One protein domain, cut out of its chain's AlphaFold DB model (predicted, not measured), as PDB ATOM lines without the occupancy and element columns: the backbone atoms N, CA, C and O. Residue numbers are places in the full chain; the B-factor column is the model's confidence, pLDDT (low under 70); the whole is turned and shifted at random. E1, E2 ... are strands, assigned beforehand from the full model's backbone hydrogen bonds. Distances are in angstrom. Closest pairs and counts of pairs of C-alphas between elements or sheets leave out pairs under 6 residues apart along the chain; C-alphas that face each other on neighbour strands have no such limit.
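Overview. This is residues 104 to 197 of the 198 residues of an uncharacterized protein of Chloroflexi bacterium (UniProt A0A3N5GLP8). Two four-stranded sheets lie face to face as an elongated sandwich: E3, E8, E7 and E5 make one layer, strongly curled, and E2, E1, E4 and E6 the other. The long hairpin of E7 and E8 runs along the length of the first layer, and the link E5 to E6 is a long stretch with no named element. The printed part has 94 residues with no named helix and eight named strands, E1 to E8 in chain order, and its class is all strand. One sheet has the order E3, E8, E7, E5 and is mixed; the other has the order E2, E1, E4, E6 and is antiparallel. The whole is compact, with a radius of gyration of the C-alphas of 12.7 A and spans of 40 by 24 by 21 A.

Along the chain. The longest strand, E8, is residues 188 to 197, 29.7 A from first to last C-alpha, and ends with C-alpha 197 at (-58.648, 28.800, -11.883). In its sheet are also E7, residues 172 to 180, 26.3 A; E5, residues 144 to 149, 17.2 A; and E3, residues 123 to 127, 13.6 A. The other sheet holds E1, residues 104 to 110, 19.6 A, beginning with C-alpha 104 at (-40.288, 47.613, -6.183); E4, residues 132 to 138, 18.7 A; E6, residues 163 to 166; and E2, residues 116 to 118.

Arrangement. E7 and E8 form an antiparallel hairpin, with N 192 and O 175 2.8 A apart, within hydrogen-bond range. E3, an edge strand, is parallel to E8, with N 126 and O 195 at 2.8 A. E5, the other edge strand, is antiparallel to E7, with N 178 and O 146 at 2.8 A. This sheet is strongly twisted, and the way across it turns by 89 degrees. In the other sheet E1 and E4 are antiparallel, with N 107 and O 135 at 2.7 A. E2 forms a hairpin with E1, with N 106 and O 118 at 2.8 A, and E6 is antiparallel to E4, with N 165 and O 132 at 2.8 A. Residues 154 to 155 pair with residues 165 to 166 of E6, antiparallel. The two sheets form a sandwich, two sheets face to face, with their facing parts 9.0 A centre to centre and their strands at 25 degrees. Between the sheets E1 and E8 are near each other, while E4 and E7 are apart.

Size, cuts and confidence. The two C-alphas farthest apart are those of Gly 184 and Leu 197, 40.4 A. The printed part has no cut. The link E5 to E6, 13 residues, is long; E7 to E8 is short, and the other links are tight. The mean pLDDT of the printed part is 92.3, and residue 184 is under 70.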
ATOM      1  N   ARG A 104     -39.092  46.792  -6.421       89.44
ATOM      2  CA  ARG A 104     -40.288  47.613  -6.183       89.44
ATOM      3  C   ARG A 104     -41.572  46.784  -6.256       89.44
ATOM      4  O   ARG A 104     -42.513  47.061  -5.523       89.44
ATOM      5  N   GLY A 105     -41.604  45.791  -7.140       93.62
ATOM      6  CA  GLY A 105     -42.762  44.946  -7.412       93.62
ATOM      7  C   GLY A 105     -42.558  44.152  -8.697       93.62
ATOM      8  O   GLY A 105     -41.424  43.973  -9.140       93.62
ATOM      9  N   PHE A 106     -43.648  43.716  -9.309       96.06
ATOM     10  CA  PHE A 106     -43.652  42.938 -10.542       96.06
ATOM     11  C   PHE A 106     -44.585  43.581 -11.562       96.06
ATOM     12  O   PHE A 106     -45.651  44.077 -11.206       96.06
ATOM     13  N   MET A 107     -44.197  43.558 -12.827       97.06
ATOM     14  CA  MET A 107     -45.068  43.831 -13.957       97.06
ATOM     15  C   MET A 107     -45.504  42.504 -14.548       97.06
ATOM     16  O   MET A 107     -44.677  41.677 -14.920       97.06
ATOM     17  N   VAL A 108     -46.812  42.306 -14.632       96.81
ATOM     18  CA  VAL A 108     -47.400  41.079 -15.157       96.81
ATOM     19  C   VAL A 108     -48.202  41.395 -16.404       96.81
ATOM     20  O   VAL A 108     -48.981  42.347 -16.447       96.81
ATOM     21  N   THR A 109     -48.009  40.577 -17.428       96.69
ATOM     22  CA  THR A 109     -48.777  40.613 -18.668       96.69
ATOM     23  C   THR A 109     -49.457  39.270 -18.833       96.69
ATOM     24  O   THR A 109     -48.796  38.247 -18.976       96.69
ATOM     25  N   THR A 110     -50.784  39.271 -18.812       95.00
ATOM     26  CA  THR A 110     -51.594  38.091 -19.123       95.00
ATOM     27  C   THR A 110     -52.344  38.320 -20.428       95.00
ATOM     28  O   THR A 110     -52.416  39.442 -20.937       95.00
ATOM     29  N   ARG A 111     -52.972  37.266 -20.953       89.94
ATOM     30  CA  ARG A 111     -53.842  37.371 -22.131       89.94
ATOM     31  C   ARG A 111     -55.005  38.355 -21.934       89.94
ATOM     32  O   ARG A 111     -55.423  38.996 -22.893       89.94
ATOM     33  N   SER A 112     -55.542  38.455 -20.715       89.69
ATOM     34  CA  SER A 112     -56.709  39.289 -20.396       89.69
ATOM     35  C   SER A 112     -56.349  40.700 -19.933       89.69
ATOM     36  O   SER A 112     -57.161  41.612 -20.086       89.69
ATOM     37  N   LYS A 113     -55.155  40.899 -19.361       91.19
ATOM     38  CA  LYS A 113     -54.725  42.189 -18.818       91.19
ATOM     39  C   LYS A 113     -53.254  42.453 -19.154       91.19
ATOM     40  O   LYS A 113     -52.370  41.811 -18.580       91.19
ATOM     41  N   PRO A 114     -52.968  43.416 -20.042       90.75
ATOM     42  CA  PRO A 114     -51.594  43.770 -20.346       90.75
ATOM     43  C   PRO A 114     -50.978  44.600 -19.212       90.75
ATOM     44  O   PRO A 114     -51.622  45.508 -18.688       90.75
ATOM     45  N   ARG A 115     -49.716  44.302 -18.876       91.75
ATOM     46  CA  ARG A 115     -48.802  45.117 -18.051       91.75
ATOM     47  C   ARG A 115     -49.447  45.774 -16.823       91.75
ATOM     48  O   ARG A 115     -49.469  46.998 -16.708       91.75
ATOM     49  N   PHE A 116     -49.933  44.980 -15.876       95.50
ATOM     50  CA  PHE A 116     -50.361  45.490 -14.571       95.50
ATOM     51  C   PHE A 116     -49.280  45.294 -13.510       95.50
ATOM     52  O   PHE A 116     -48.529  44.323 -13.547       95.50
ATOM     53  N   ALA A 117     -49.212  46.229 -12.564       95.38
ATOM     54  CA  ALA A 117     -48.261  46.178 -11.464       95.38
ATOM     55  C   ALA A 117     -48.803  45.341 -10.297       95.38
ATOM     56  O   ALA A 117     -49.986  45.429  -9.963       95.38
ATOM     57  N   LEU A 118     -47.916  44.580  -9.664       94.44
ATOM     58  CA  LEU A 118     -48.131  43.860  -8.413       94.44
ATOM     59  C   LEU A 118     -47.074  44.278  -7.398       94.44
ATOM     60  O   LEU A 118     -45.881  44.323  -7.710       94.44
ATOM     61  N   GLY A 119     -47.502  44.570  -6.177       90.00
ATOM     62  CA  GLY A 119     -46.602  44.792  -5.060       90.00
ATOM     63  C   GLY A 119     -45.974  43.485  -4.554       90.00
ATOM     64  O   GLY A 119     -46.449  42.385  -4.855       90.00
ATOM     65  N   PRO A 120     -44.895  43.566  -3.759       82.56
ATOM     66  CA  PRO A 120     -44.344  42.402  -3.077       82.56
ATOM     67  C   PRO A 120     -45.372  41.781  -2.120       82.56
ATOM     68  O   PRO A 120     -45.848  42.441  -1.201       82.56
ATOM     69  N   GLY A 121     -45.675  40.493  -2.302       82.25
ATOM     70  CA  GLY A 121     -46.643  39.764  -1.471       82.25
ATOM     71  C   GLY A 121     -48.079  39.771  -1.998       82.25
ATOM     72  O   GLY A 121     -48.878  38.965  -1.513       82.25
ATOM     73  N   ASP A 122     -48.374  40.593  -3.009       90.69
ATOM     74  CA  ASP A 122     -49.639  40.535  -3.736       90.69
ATOM     75  C   ASP A 122     -49.762  39.216  -4.512       90.69
ATOM     76  O   ASP A 122     -48.787  38.487  -4.747       90.69
ATOM     77  N   PHE A 123     -50.990  38.910  -4.918       93.12
ATOM     78  CA  PHE A 123     -51.299  37.771  -5.766       93.12
ATOM     79  C   PHE A 123     -52.126  38.204  -6.970       93.12
ATOM     80  O   PHE A 123     -52.779  39.247  -6.961       93.12
ATOM     81  N   PHE A 124     -52.115  37.379  -8.008       94.38
ATOM     82  CA  PHE A 124     -53.000  37.540  -9.152       94.38
ATOM     83  C   PHE A 124     -53.560  36.194  -9.586       94.38
ATOM     84  O   PHE A 124     -53.065  35.140  -9.182       94.38
ATOM     85  N   THR A 125     -54.613  36.243 -10.390       94.56
ATOM     86  CA  THR A 125     -55.328  35.051 -10.836       94.56
ATOM     87  C   THR A 125     -55.028  34.760 -12.302       94.56
ATOM     88  O   THR A 125     -55.037  35.670 -13.135       94.56
ATOM     89  N   LEU A 126     -54.791  33.489 -12.608       94.38
ATOM     90  CA  LEU A 126     -54.624  32.945 -13.952       94.38
ATOM     91  C   LEU A 126     -55.591  31.790 -14.176       94.38
ATOM     92  O   LEU A 126     -55.967  31.101 -13.238       94.38
ATOM     93  N   THR A 127     -55.980  31.568 -15.423       92.38
ATOM     94  CA  THR A 127     -56.682  30.344 -15.820       92.38
ATOM     95  C   THR A 127     -55.653  29.257 -16.120       92.38
ATOM     96  O   THR A 127     -54.574  29.553 -16.637       92.38
ATOM     97  N   SER A 128     -55.985  28.006 -15.814       88.19
ATOM     98  CA  SER A 128     -55.169  26.841 -16.140       88.19
ATOM     99  C   SER A 128     -54.779  26.842 -17.624       88.19
ATOM    100  O   SER A 128     -55.585  27.161 -18.501       88.19
ATOM    101  N   GLY A 129     -53.503  26.572 -17.903       85.75
ATOM    102  CA  GLY A 129     -52.939  26.600 -19.256       85.75
ATOM    103  C   GLY A 129     -52.871  27.980 -19.928       85.75
ATOM    104  O   GLY A 129     -52.583  28.049 -21.120       85.75
ATOM    105  N   SER A 130     -53.147  29.079 -19.214       92.94
ATOM    106  CA  SER A 130     -52.971  30.434 -19.753       92.94
ATOM    107  C   SER A 130     -51.615  31.018 -19.341       92.94
ATOM    108  O   SER A 130     -51.434  31.295 -18.152       92.94
ATOM    109  N   PRO A 131     -50.691  31.265 -20.290       94.56
ATOM    110  CA  PRO A 131     -49.384  31.830 -19.977       94.56
ATOM    111  C   PRO A 131     -49.476  33.255 -19.427       94.56
ATOM    112  O   PRO A 131     -50.393  34.024 -19.751       94.56
ATOM    113  N   ALA A 132     -48.458  33.636 -18.662       96.88
ATOM    114  CA  ALA A 132     -48.200  35.011 -18.261       96.88
ATOM    115  C   ALA A 132     -46.727  35.370 -18.442       96.88
ATOM    116  O   ALA A 132     -45.846  34.565 -18.169       96.88
ATOM    117  N   THR A 133     -46.457  36.611 -18.831       97.38
ATOM    118  CA  THR A 133     -45.113  37.186 -18.752       97.38
ATOM    119  C   THR A 133     -44.982  37.945 -17.442       97.38
ATOM    120  O   THR A 133     -45.849  38.761 -17.114       97.38
ATOM    121  N   ILE A 134     -43.913  37.690 -16.694       96.81
ATOM    122  CA  ILE A 134     -43.648  38.327 -15.402       96.81
ATOM    123  C   ILE A 134     -42.264  38.966 -15.452       96.81
ATOM    124  O   ILE A 134     -41.276  38.308 -15.758       96.81
ATOM    125  N   GLU A 135     -42.203  40.252 -15.122       96.25
ATOM    126  CA  GLU A 135     -40.986  41.061 -15.120       96.25
ATOM    127  C   GLU A 135     -40.825  41.739 -13.744       96.25
ATOM    128  O   GLU A 135     -41.731  42.442 -13.290       96.25
ATOM    129  N   PRO A 136     -39.705  41.557 -13.028       94.94
ATOM    130  CA  PRO A 136     -39.449  42.229 -11.766       94.94
ATOM    131  C   PRO A 136     -39.081  43.693 -12.025       94.94
ATOM    132  O   PRO A 136     -38.192  44.005 -12.813       94.94
ATOM    133  N   VAL A 137     -39.708  44.614 -11.295       93.44
ATOM    134  CA  VAL A 137     -39.344  46.037 -11.333       93.44
ATOM    135  C   VAL A 137     -38.199  46.265 -10.359       93.44
ATOM    136  O   VAL A 137     -38.409  46.520  -9.167       93.44
ATOM    137  N   LEU A 138     -36.977  46.119 -10.861       89.75
ATOM    138  CA  LEU A 138     -35.757  46.259 -10.076       89.75
ATOM    139  C   LEU A 138     -35.413  47.733  -9.822       89.75
ATOM    140  O   LEU A 138     -35.645  48.605 -10.656       89.75
ATOM    141  N   LEU A 139     -34.846  48.005  -8.647       82.50
ATOM    142  CA  LEU A 139     -34.303  49.321  -8.281       82.50
ATOM    143  C   LEU A 139     -32.794  49.428  -8.539       82.50
ATOM    144  O   LEU A 139     -32.210  50.494  -8.353       82.50
ATOM    145  N   VAL A 140     -32.173  48.323  -8.948       78.94
ATOM    146  CA  VAL A 140     -30.750  48.217  -9.263       78.94
ATOM    147  C   VAL A 140     -30.579  47.702 -10.685       78.94
ATOM    148  O   VAL A 140     -31.317  46.820 -11.125       78.94
ATOM    149  N   GLU A 141     -29.595  48.241 -11.397       77.50
ATOM    150  CA  GLU A 141     -29.255  47.795 -12.745       77.50
ATOM    151  C   GLU A 141     -28.302  46.591 -12.716       77.50
ATOM    152  O   GLU A 141     -27.545  46.380 -11.763       77.50
ATOM    153  N   GLY A 142     -28.341  45.783 -13.779       81.50
ATOM    154  CA  GLY A 142     -27.415  44.664 -13.971       81.50
ATOM    155  C   GLY A 142     -27.509  43.573 -12.902       81.50
ATOM    156  O   GLY A 142     -26.488  42.986 -12.542       81.50
ATOM    157  N   ALA A 143     -28.695  43.320 -12.347       88.69
ATOM    158  CA  ALA A 143     -28.902  42.188 -11.451       88.69
ATOM    159  C   ALA A 143     -28.994  40.874 -12.236       88.69
ATOM    160  O   ALA A 143     -29.495  40.837 -13.358       88.69
ATOM    161  N   LYS A 144     -28.546  39.786 -11.612       92.69
ATOM    162  CA  LYS A 144     -28.842  38.426 -12.061       92.69
ATOM    163  C   LYS A 144     -30.098  37.935 -11.355       92.69
ATOM    164  O   LYS A 144     -30.228  38.124 -10.141       92.69
ATOM    165  N   CYS A 145     -30.985  37.301 -12.108       94.94
ATOM    166  CA  CYS A 145     -32.226  36.736 -11.609       94.94
ATOM    167  C   CYS A 145     -32.191  35.213 -11.742       94.94
ATOM    168  O   CYS A 145     -31.569  34.691 -12.657       94.94
ATOM    169  N   SER A 146     -32.834  34.509 -10.817       97.00
ATOM    170  CA  SER A 146     -33.088  33.076 -10.949       97.00
ATOM    171  C   SER A 146     -34.462  32.768 -10.368       97.00
ATOM    172  O   SER A 146     -34.766  33.146  -9.229       97.00
ATOM    173  N   TRP A 147     -35.305  32.135 -11.170       97.44
ATOM    174  CA  TRP A 147     -36.695  31.838 -10.877       97.44
ATOM    175  C   TRP A 147     -36.889  30.367 -10.536       97.44
ATOM    176  O   TRP A 147     -36.256  29.478 -11.095       97.44
ATOM    177  N   ALA A 148     -37.813  30.109  -9.618       97.44
ATOM    178  CA  ALA A 148     -38.265  28.766  -9.301       97.44
ATOM    179  C   ALA A 148     -39.763  28.771  -8.999       97.44
ATOM    180  O   ALA A 148     -40.232  29.576  -8.192       97.44
ATOM    181  N   SER A 149     -40.494  27.841  -9.611       96.94
ATOM    182  CA  SER A 149     -41.861  27.503  -9.218       96.94
ATOM    183  C   SER A 149     -41.842  26.498  -8.064       96.94
ATOM    184  O   SER A 149     -40.998  25.600  -8.035       96.94
ATOM    185  N   LEU A 150     -42.756  26.649  -7.102       95.94
ATOM    186  CA  LEU A 150     -42.918  25.670  -6.024       95.94
ATOM    187  C   LEU A 150     -43.775  24.474  -6.432       95.94
ATOM    188  O   LEU A 150     -43.507  23.373  -5.956       95.94
ATOM    189  N   ASN A 151     -44.770  24.678  -7.296       95.38
ATOM    190  CA  ASN A 151     -45.711  23.635  -7.707       95.38
ATOM    191  C   ASN A 151     -45.448  23.111  -9.130       95.38
ATOM    192  O   ASN A 151     -46.307  22.458  -9.716       95.38
ATOM    193  N   GLY A 152     -44.257  23.363  -9.679       93.12
ATOM    194  CA  GLY A 152     -43.811  22.777 -10.947       93.12
ATOM    195  C   GLY A 152     -44.378  23.447 -12.200       93.12
ATOM    196  O   GLY A 152     -44.472  22.799 -13.239       93.12
ATOM    197  N   GLY A 153     -44.757  24.722 -12.117       94.62
ATOM    198  CA  GLY A 153     -45.048  25.537 -13.293       94.62
ATOM    199  C   GLY A 153     -43.832  25.665 -14.210       94.62
ATOM    200  O   GLY A 153     -42.684  25.660 -13.751       94.62
ATOM    201  N   SER A 154     -44.088  25.754 -15.513       96.38
ATOM    202  CA  SER A 154     -43.038  25.792 -16.529       96.38
ATOM    203  C   SER A 154     -42.554  27.223 -16.747       96.38
ATOM    204  O   SER A 154     -43.341  28.170 -16.731       96.38
ATOM    205  N   LEU A 155     -41.246  27.366 -16.941       96.94
ATOM    206  CA  LEU A 155     -40.548  28.628 -17.158       96.94
ATOM    207  C   LEU A 155     -39.744  28.497 -18.449       96.94
ATOM    208  O   LEU A 155     -39.044  27.501 -18.631       96.94
ATOM    209  N   ASP A 156     -39.825  29.488 -19.327       96.38
ATOM    210  CA  ASP A 156     -39.059  29.513 -20.576       96.38
ATOM    211  C   ASP A 156     -37.544  29.621 -20.335       96.38
ATOM    212  O   ASP A 156     -36.764  28.845 -20.889       96.38
ATOM    213  N   ASN A 157     -37.123  30.550 -19.476       95.25
ATOM    214  CA  ASN A 157     -35.738  30.751 -19.079       95.25
ATOM    215  C   ASN A 157     -35.650  31.150 -17.595       95.25
ATOM    216  O   ASN A 157     -35.715  32.335 -17.269       95.25
ATOM    217  N   PRO A 158     -35.438  30.187 -16.679       96.31
ATOM    218  CA  PRO A 158     -35.361  30.463 -15.246       96.31
ATOM    219  C   PRO A 158     -34.287  31.482 -14.841       96.31
ATOM    220  O   PRO A 158     -34.410  32.078 -13.779       96.31
ATOM    221  N   GLU A 159     -33.243  31.694 -15.646       96.56
ATOM    222  CA  GLU A 159     -32.120  32.592 -15.326       96.56
ATOM    223  C   GLU A 159     -32.280  34.008 -15.919       96.56
ATOM    224  O   GLU A 159     -31.426  34.877 -15.719       96.56
ATOM    225  N   ALA A 160     -33.362  34.265 -16.659       94.75
ATOM    226  CA  ALA A 160     -33.718  35.606 -17.110       94.75
ATOM    227  C   ALA A 160     -34.441  36.390 -16.001       94.75
ATOM    228  O   ALA A 160     -34.996  35.822 -15.058       94.75
ATOM    229  N   CYS A 161     -34.414  37.724 -16.075       94.00
ATOM    230  CA  CYS A 161     -35.186  38.540 -15.138       94.00
ATOM    231  C   CYS A 161     -36.656  38.583 -15.541       94.00
ATOM    232  O   CYS A 161     -37.510  38.386 -14.683       94.00
ATOM    233  N   ASP A 162     -36.944  38.770 -16.820       95.25
ATOM    234  CA  ASP A 162     -38.249  38.548 -17.423       95.25
ATOM    235  C   ASP A 162     -38.429  37.074 -17.802       95.25
ATOM    236  O   ASP A 162     -37.524  36.450 -18.347       95.25
ATOM    237  N   ILE A 163     -39.596  36.518 -17.488       97.19
ATOM    238  CA  ILE A 163     -39.938  35.123 -17.787       97.19
ATOM    239  C   ILE A 163     -41.303  35.036 -18.454       97.19
ATOM    240  O   ILE A 163     -42.219  35.796 -18.122       97.19
ATOM    241  N   ALA A 164     -41.465  34.061 -19.341       96.81
ATOM    242  CA  ALA A 164     -42.760  33.499 -19.681       96.81
ATOM    243  C   ALA A 164     -43.033  32.289 -18.776       96.81
ATOM    244  O   ALA A 164     -42.211  31.383 -18.636       96.81
ATOM    245  N   TYR A 165     -44.198  32.299 -18.140       97.12
ATOM    246  CA  TYR A 165     -44.626  31.312 -17.161       97.12
ATOM    247  C   TYR A 165     -45.914  30.634 -17.615       97.12
ATOM    248  O   TYR A 165     -46.905  31.316 -17.894       97.12
ATOM    249  N   ASP A 166     -45.907  29.302 -17.606       96.75
ATOM    250  CA  ASP A 166     -47.087  28.466 -17.810       96.75
ATOM    251  C   ASP A 166     -47.520  27.820 -16.482       96.75
ATOM    252  O   ASP A 166     -46.718  27.123 -15.842       96.75
ATOM    253  N   PRO A 167     -48.782  28.024 -16.047       95.50
ATOM    254  CA  PRO A 167     -49.243  27.544 -14.753       95.50
ATOM    255  C   PRO A 167     -49.364  26.012 -14.690       95.50
ATOM    256  O   PRO A 167     -49.803  25.393 -15.664       95.50
ATOM    257  N   PRO A 168     -49.029  25.385 -13.544       94.56
ATOM    258  CA  PRO A 168     -49.229  23.954 -13.334       94.56
ATOM    259  C   PRO A 168     -50.720  23.609 -13.181       94.56
ATOM    260  O   PRO A 168     -51.563  24.479 -12.962       94.56
ATOM    261  N   GLN A 169     -51.048  22.313 -13.214       92.69
ATOM    262  CA  GLN A 169     -52.386  21.809 -12.873       92.69
ATOM    263  C   GLN A 169     -52.583  21.738 -11.346       92.69
ATOM    264  O   GLN A 169     -52.693  20.661 -10.765       92.69
ATOM    265  N   ALA A 170     -52.584  22.897 -10.688       92.06
ATOM    266  CA  ALA A 170     -52.814  23.063  -9.251       92.06
ATOM    267  C   ALA A 170     -53.715  24.284  -8.999       92.06
ATOM    268  O   ALA A 170     -53.908  25.085  -9.902       92.06
ATOM    269  N   GLU A 171     -54.246  24.459  -7.784       95.00
ATOM    270  CA  GLU A 171     -55.100  25.617  -7.427       95.00
ATOM    271  C   GLU A 171     -54.309  26.920  -7.218       95.00
ATOM    272  O   GLU A 171     -54.851  28.027  -7.265       95.00
ATOM    273  N   PHE A 172     -53.011  26.804  -6.946       95.94
ATOM    274  CA  PHE A 172     -52.117  27.938  -6.782       95.94
ATOM    275  C   PHE A 172     -50.687  27.560  -7.154       95.94
ATOM    276  O   PHE A 172     -50.326  26.384  -7.184       95.94
ATOM    277  N   ASP A 173     -49.850  28.566  -7.376       96.31
ATOM    278  CA  ASP A 173     -48.399  28.426  -7.433       96.31
ATOM    279  C   ASP A 173     -47.722  29.612  -6.735       96.31
ATOM    280  O   ASP A 173     -48.323  30.666  -6.496       96.31
ATOM    281  N   ILE A 174     -46.458  29.429  -6.369       96.38
ATOM    282  CA  ILE A 174     -45.600  30.474  -5.827       96.38
ATOM    283  C   ILE A 174     -44.323  30.497  -6.653       96.38
ATOM    284  O   ILE A 174     -43.503  29.582  -6.578       96.38
ATOM    285  N   LEU A 175     -44.127  31.594  -7.376       96.38
ATOM    286  CA  LEU A 175     -42.884  31.857  -8.078       96.38
ATOM    287  C   LEU A 175     -41.936  32.600  -7.150       96.38
ATOM    288  O   LEU A 175     -42.249  33.689  -6.671       96.38
ATOM    289  N   LYS A 176     -40.773  32.012  -6.885       95.81
ATOM    290  CA  LYS A 176     -39.688  32.639  -6.132       95.81
ATOM    291  C   LYS A 176     -38.664  33.193  -7.106       95.81
ATOM    292  O   LYS A 176     -38.155  32.447  -7.933       95.81
ATOM    293  N   ILE A 177     -38.314  34.462  -6.939       95.19
ATOM    294  CA  ILE A 177     -37.191  35.088  -7.631       95.19
ATOM    295  C   ILE A 177     -36.049  35.319  -6.644       95.19
ATOM    296  O   ILE A 177     -36.226  35.875  -5.557       95.19
ATOM    297  N   ARG A 178     -34.858  34.887  -7.035       94.81
ATOM    298  CA  ARG A 178     -33.583  35.204  -6.400       94.81
ATOM    299  C   ARG A 178     -32.924  36.326  -7.186       94.81
ATOM    300  O   ARG A 178     -32.668  36.156  -8.370       94.81
ATOM    301  N   ILE A 179     -32.632  37.443  -6.530       92.44
ATOM    302  CA  ILE A 179     -32.035  38.626  -7.157       92.44
ATOM    303  C   ILE A 179     -30.643  38.818  -6.565       92.44
ATOM    304  O   ILE A 179     -30.499  39.069  -5.366       92.44
ATOM    305  N   GLN A 180     -29.620  38.705  -7.408       90.94
ATOM    306  CA  GLN A 180     -28.230  38.974  -7.058       90.94
ATOM    307  C   GLN A 180     -27.766  40.245  -7.777       90.94
ATOM    308  O   GLN A 180     -27.486  40.203  -8.978       90.94
ATOM    309  N   PRO A 181     -27.652  41.384  -7.074       85.94
ATOM    310  CA  PRO A 181     -27.073  42.586  -7.657       85.94
ATOM    311  C   PRO A 181     -25.611  42.352  -8.040       85.94
ATOM    312  O   PRO A 181     -24.870  41.678  -7.319       85.94
ATOM    313  N   SER A 182     -25.176  42.957  -9.145       80.06
ATOM    314  CA  SER A 182     -23.792  42.890  -9.646       80.06
ATOM    315  C   SER A 182     -22.762  43.567  -8.740       80.06
ATOM    316  O   SER A 182     -21.560  43.389  -8.911       80.06
ATOM    317  N   CYS A 183     -23.216  44.335  -7.760       73.44
ATOM    318  CA  CYS A 183     -22.394  45.292  -7.039       73.44
ATOM    319  C   CYS A 183     -22.068  44.908  -5.589       73.44
ATOM    320  O   CYS A 183     -21.857  45.773  -4.740       73.44
ATOM    321  N   GLY A 184     -22.070  43.608  -5.288       69.38
ATOM    322  CA  GLY A 184     -21.692  43.091  -3.970       69.38
ATOM    323  C   GLY A 184     -22.735  43.306  -2.870       69.38
ATOM    324  O   GLY A 184     -22.451  43.046  -1.705       69.38
ATOM    325  N   LEU A 185     -23.945  43.755  -3.221       76.50
ATOM    326  CA  LEU A 185     -25.070  43.756  -2.291       76.50
ATOM    327  C   LEU A 185     -25.517  42.325  -1.969       76.50
ATOM    328  O   LEU A 185     -25.409  41.437  -2.827       76.50
ATOM    329  N   PRO A 186     -26.034  42.094  -0.747       80.06
ATOM    330  CA  PRO A 186     -26.550  40.792  -0.379       80.06
ATOM    331  C   PRO A 186     -27.698  40.406  -1.308       80.06
ATOM    332  O   PRO A 186     -28.515  41.239  -1.710       80.06
ATOM    333  N   GLN A 187     -27.758  39.117  -1.616       86.75
ATOM    334  CA  GLN A 187     -28.850  38.534  -2.374       86.75
ATOM    335  C   GLN A 187     -30.192  38.805  -1.683       86.75
ATOM    336  O   GLN A 187     -30.306  38.696  -0.458       86.75
ATOM    337  N   SER A 188     -31.232  39.089  -2.468       88.12
ATOM    338  CA  SER A 188     -32.609  39.092  -1.978       88.12
ATOM    339  C   SER A 188     -33.432  37.985  -2.620       88.12
ATOM    340  O   SER A 188     -33.140  37.492  -3.712       88.12
ATOM    341  N   VAL A 189     -34.476  37.583  -1.901       91.56
ATOM    342  CA  VAL A 189     -35.489  36.660  -2.398       91.56
ATOM    343  C   VAL A 189     -36.830  37.357  -2.291       91.56
ATOM    344  O   VAL A 189     -37.173  37.885  -1.232       91.56
ATOM    345  N   ALA A 190     -37.578  37.348  -3.384       92.25
ATOM    346  CA  ALA A 190     -38.958  37.793  -3.426       92.25
ATOM    347  C   ALA A 190     -39.836  36.689  -4.011       92.25
ATOM    348  O   ALA A 190     -39.340  35.698  -4.550       92.25
ATOM    349  N   GLN A 191     -41.148  36.837  -3.863       94.31
ATOM    350  CA  GLN A 191     -42.098  35.844  -4.337       94.31
ATOM    351  C   GLN A 191     -43.355  36.496  -4.903       94.31
ATOM    352  O   GLN A 191     -43.798  37.530  -4.397       94.31
ATOM    353  N   VAL A 192     -43.933  35.846  -5.909       94.81
ATOM    354  CA  VAL A 192     -45.235  36.160  -6.499       94.81
ATOM    355  C   VAL A 192     -46.155  34.979  -6.248       94.81
ATOM    356  O   VAL A 192     -45.790  33.838  -6.530       94.81
ATOM    357  N   LYS A 193     -47.338  35.245  -5.698       95.94
ATOM    358  CA  LYS A 193     -48.363  34.221  -5.491       95.94
ATOM    359  C   LYS A 193     -49.351  34.253  -6.649       95.94
ATOM    360  O   LYS A 193     -49.775  35.326  -7.075       95.94
ATOM    361  N   ILE A 194     -49.727  33.083  -7.137       95.81
ATOM    362  CA  ILE A 194     -50.607  32.933  -8.291       95.81
ATOM    363  C   ILE A 194     -51.754  32.028  -7.877       95.81
ATOM    364  O   ILE A 194     -51.516  30.916  -7.423       95.81
ATOM    365  N   SER A 195     -52.987  32.500  -8.023       96.25
ATOM    366  CA  SER A 195     -54.178  31.659  -7.913       96.25
ATOM    367  C   SER A 195     -54.543  31.148  -9.300       96.25
ATOM    368  O   SER A 195     -54.576  31.930 -10.248       96.25
ATOM    369  N   ILE A 196     -54.795  29.853  -9.428       95.88
ATOM    370  CA  ILE A 196     -55.052  29.201 -10.707       95.88
ATOM    371  C   ILE A 196     -56.495  28.707 -10.705       95.88
ATOM    372  O   ILE A 196     -56.896  27.899  -9.870       95.88
ATOM    373  N   LEU A 197     -57.284  29.236 -11.633       92.56
ATOM    374  CA  LEU A 197     -58.648  28.800 -11.883       92.56
ATOM    375  C   LEU A 197     -58.635  27.602 -12.839       92.56
ATOM    376  O   LEU A 197     -57.815  27.600 -13.763       92.56
TER     377      LEU A 197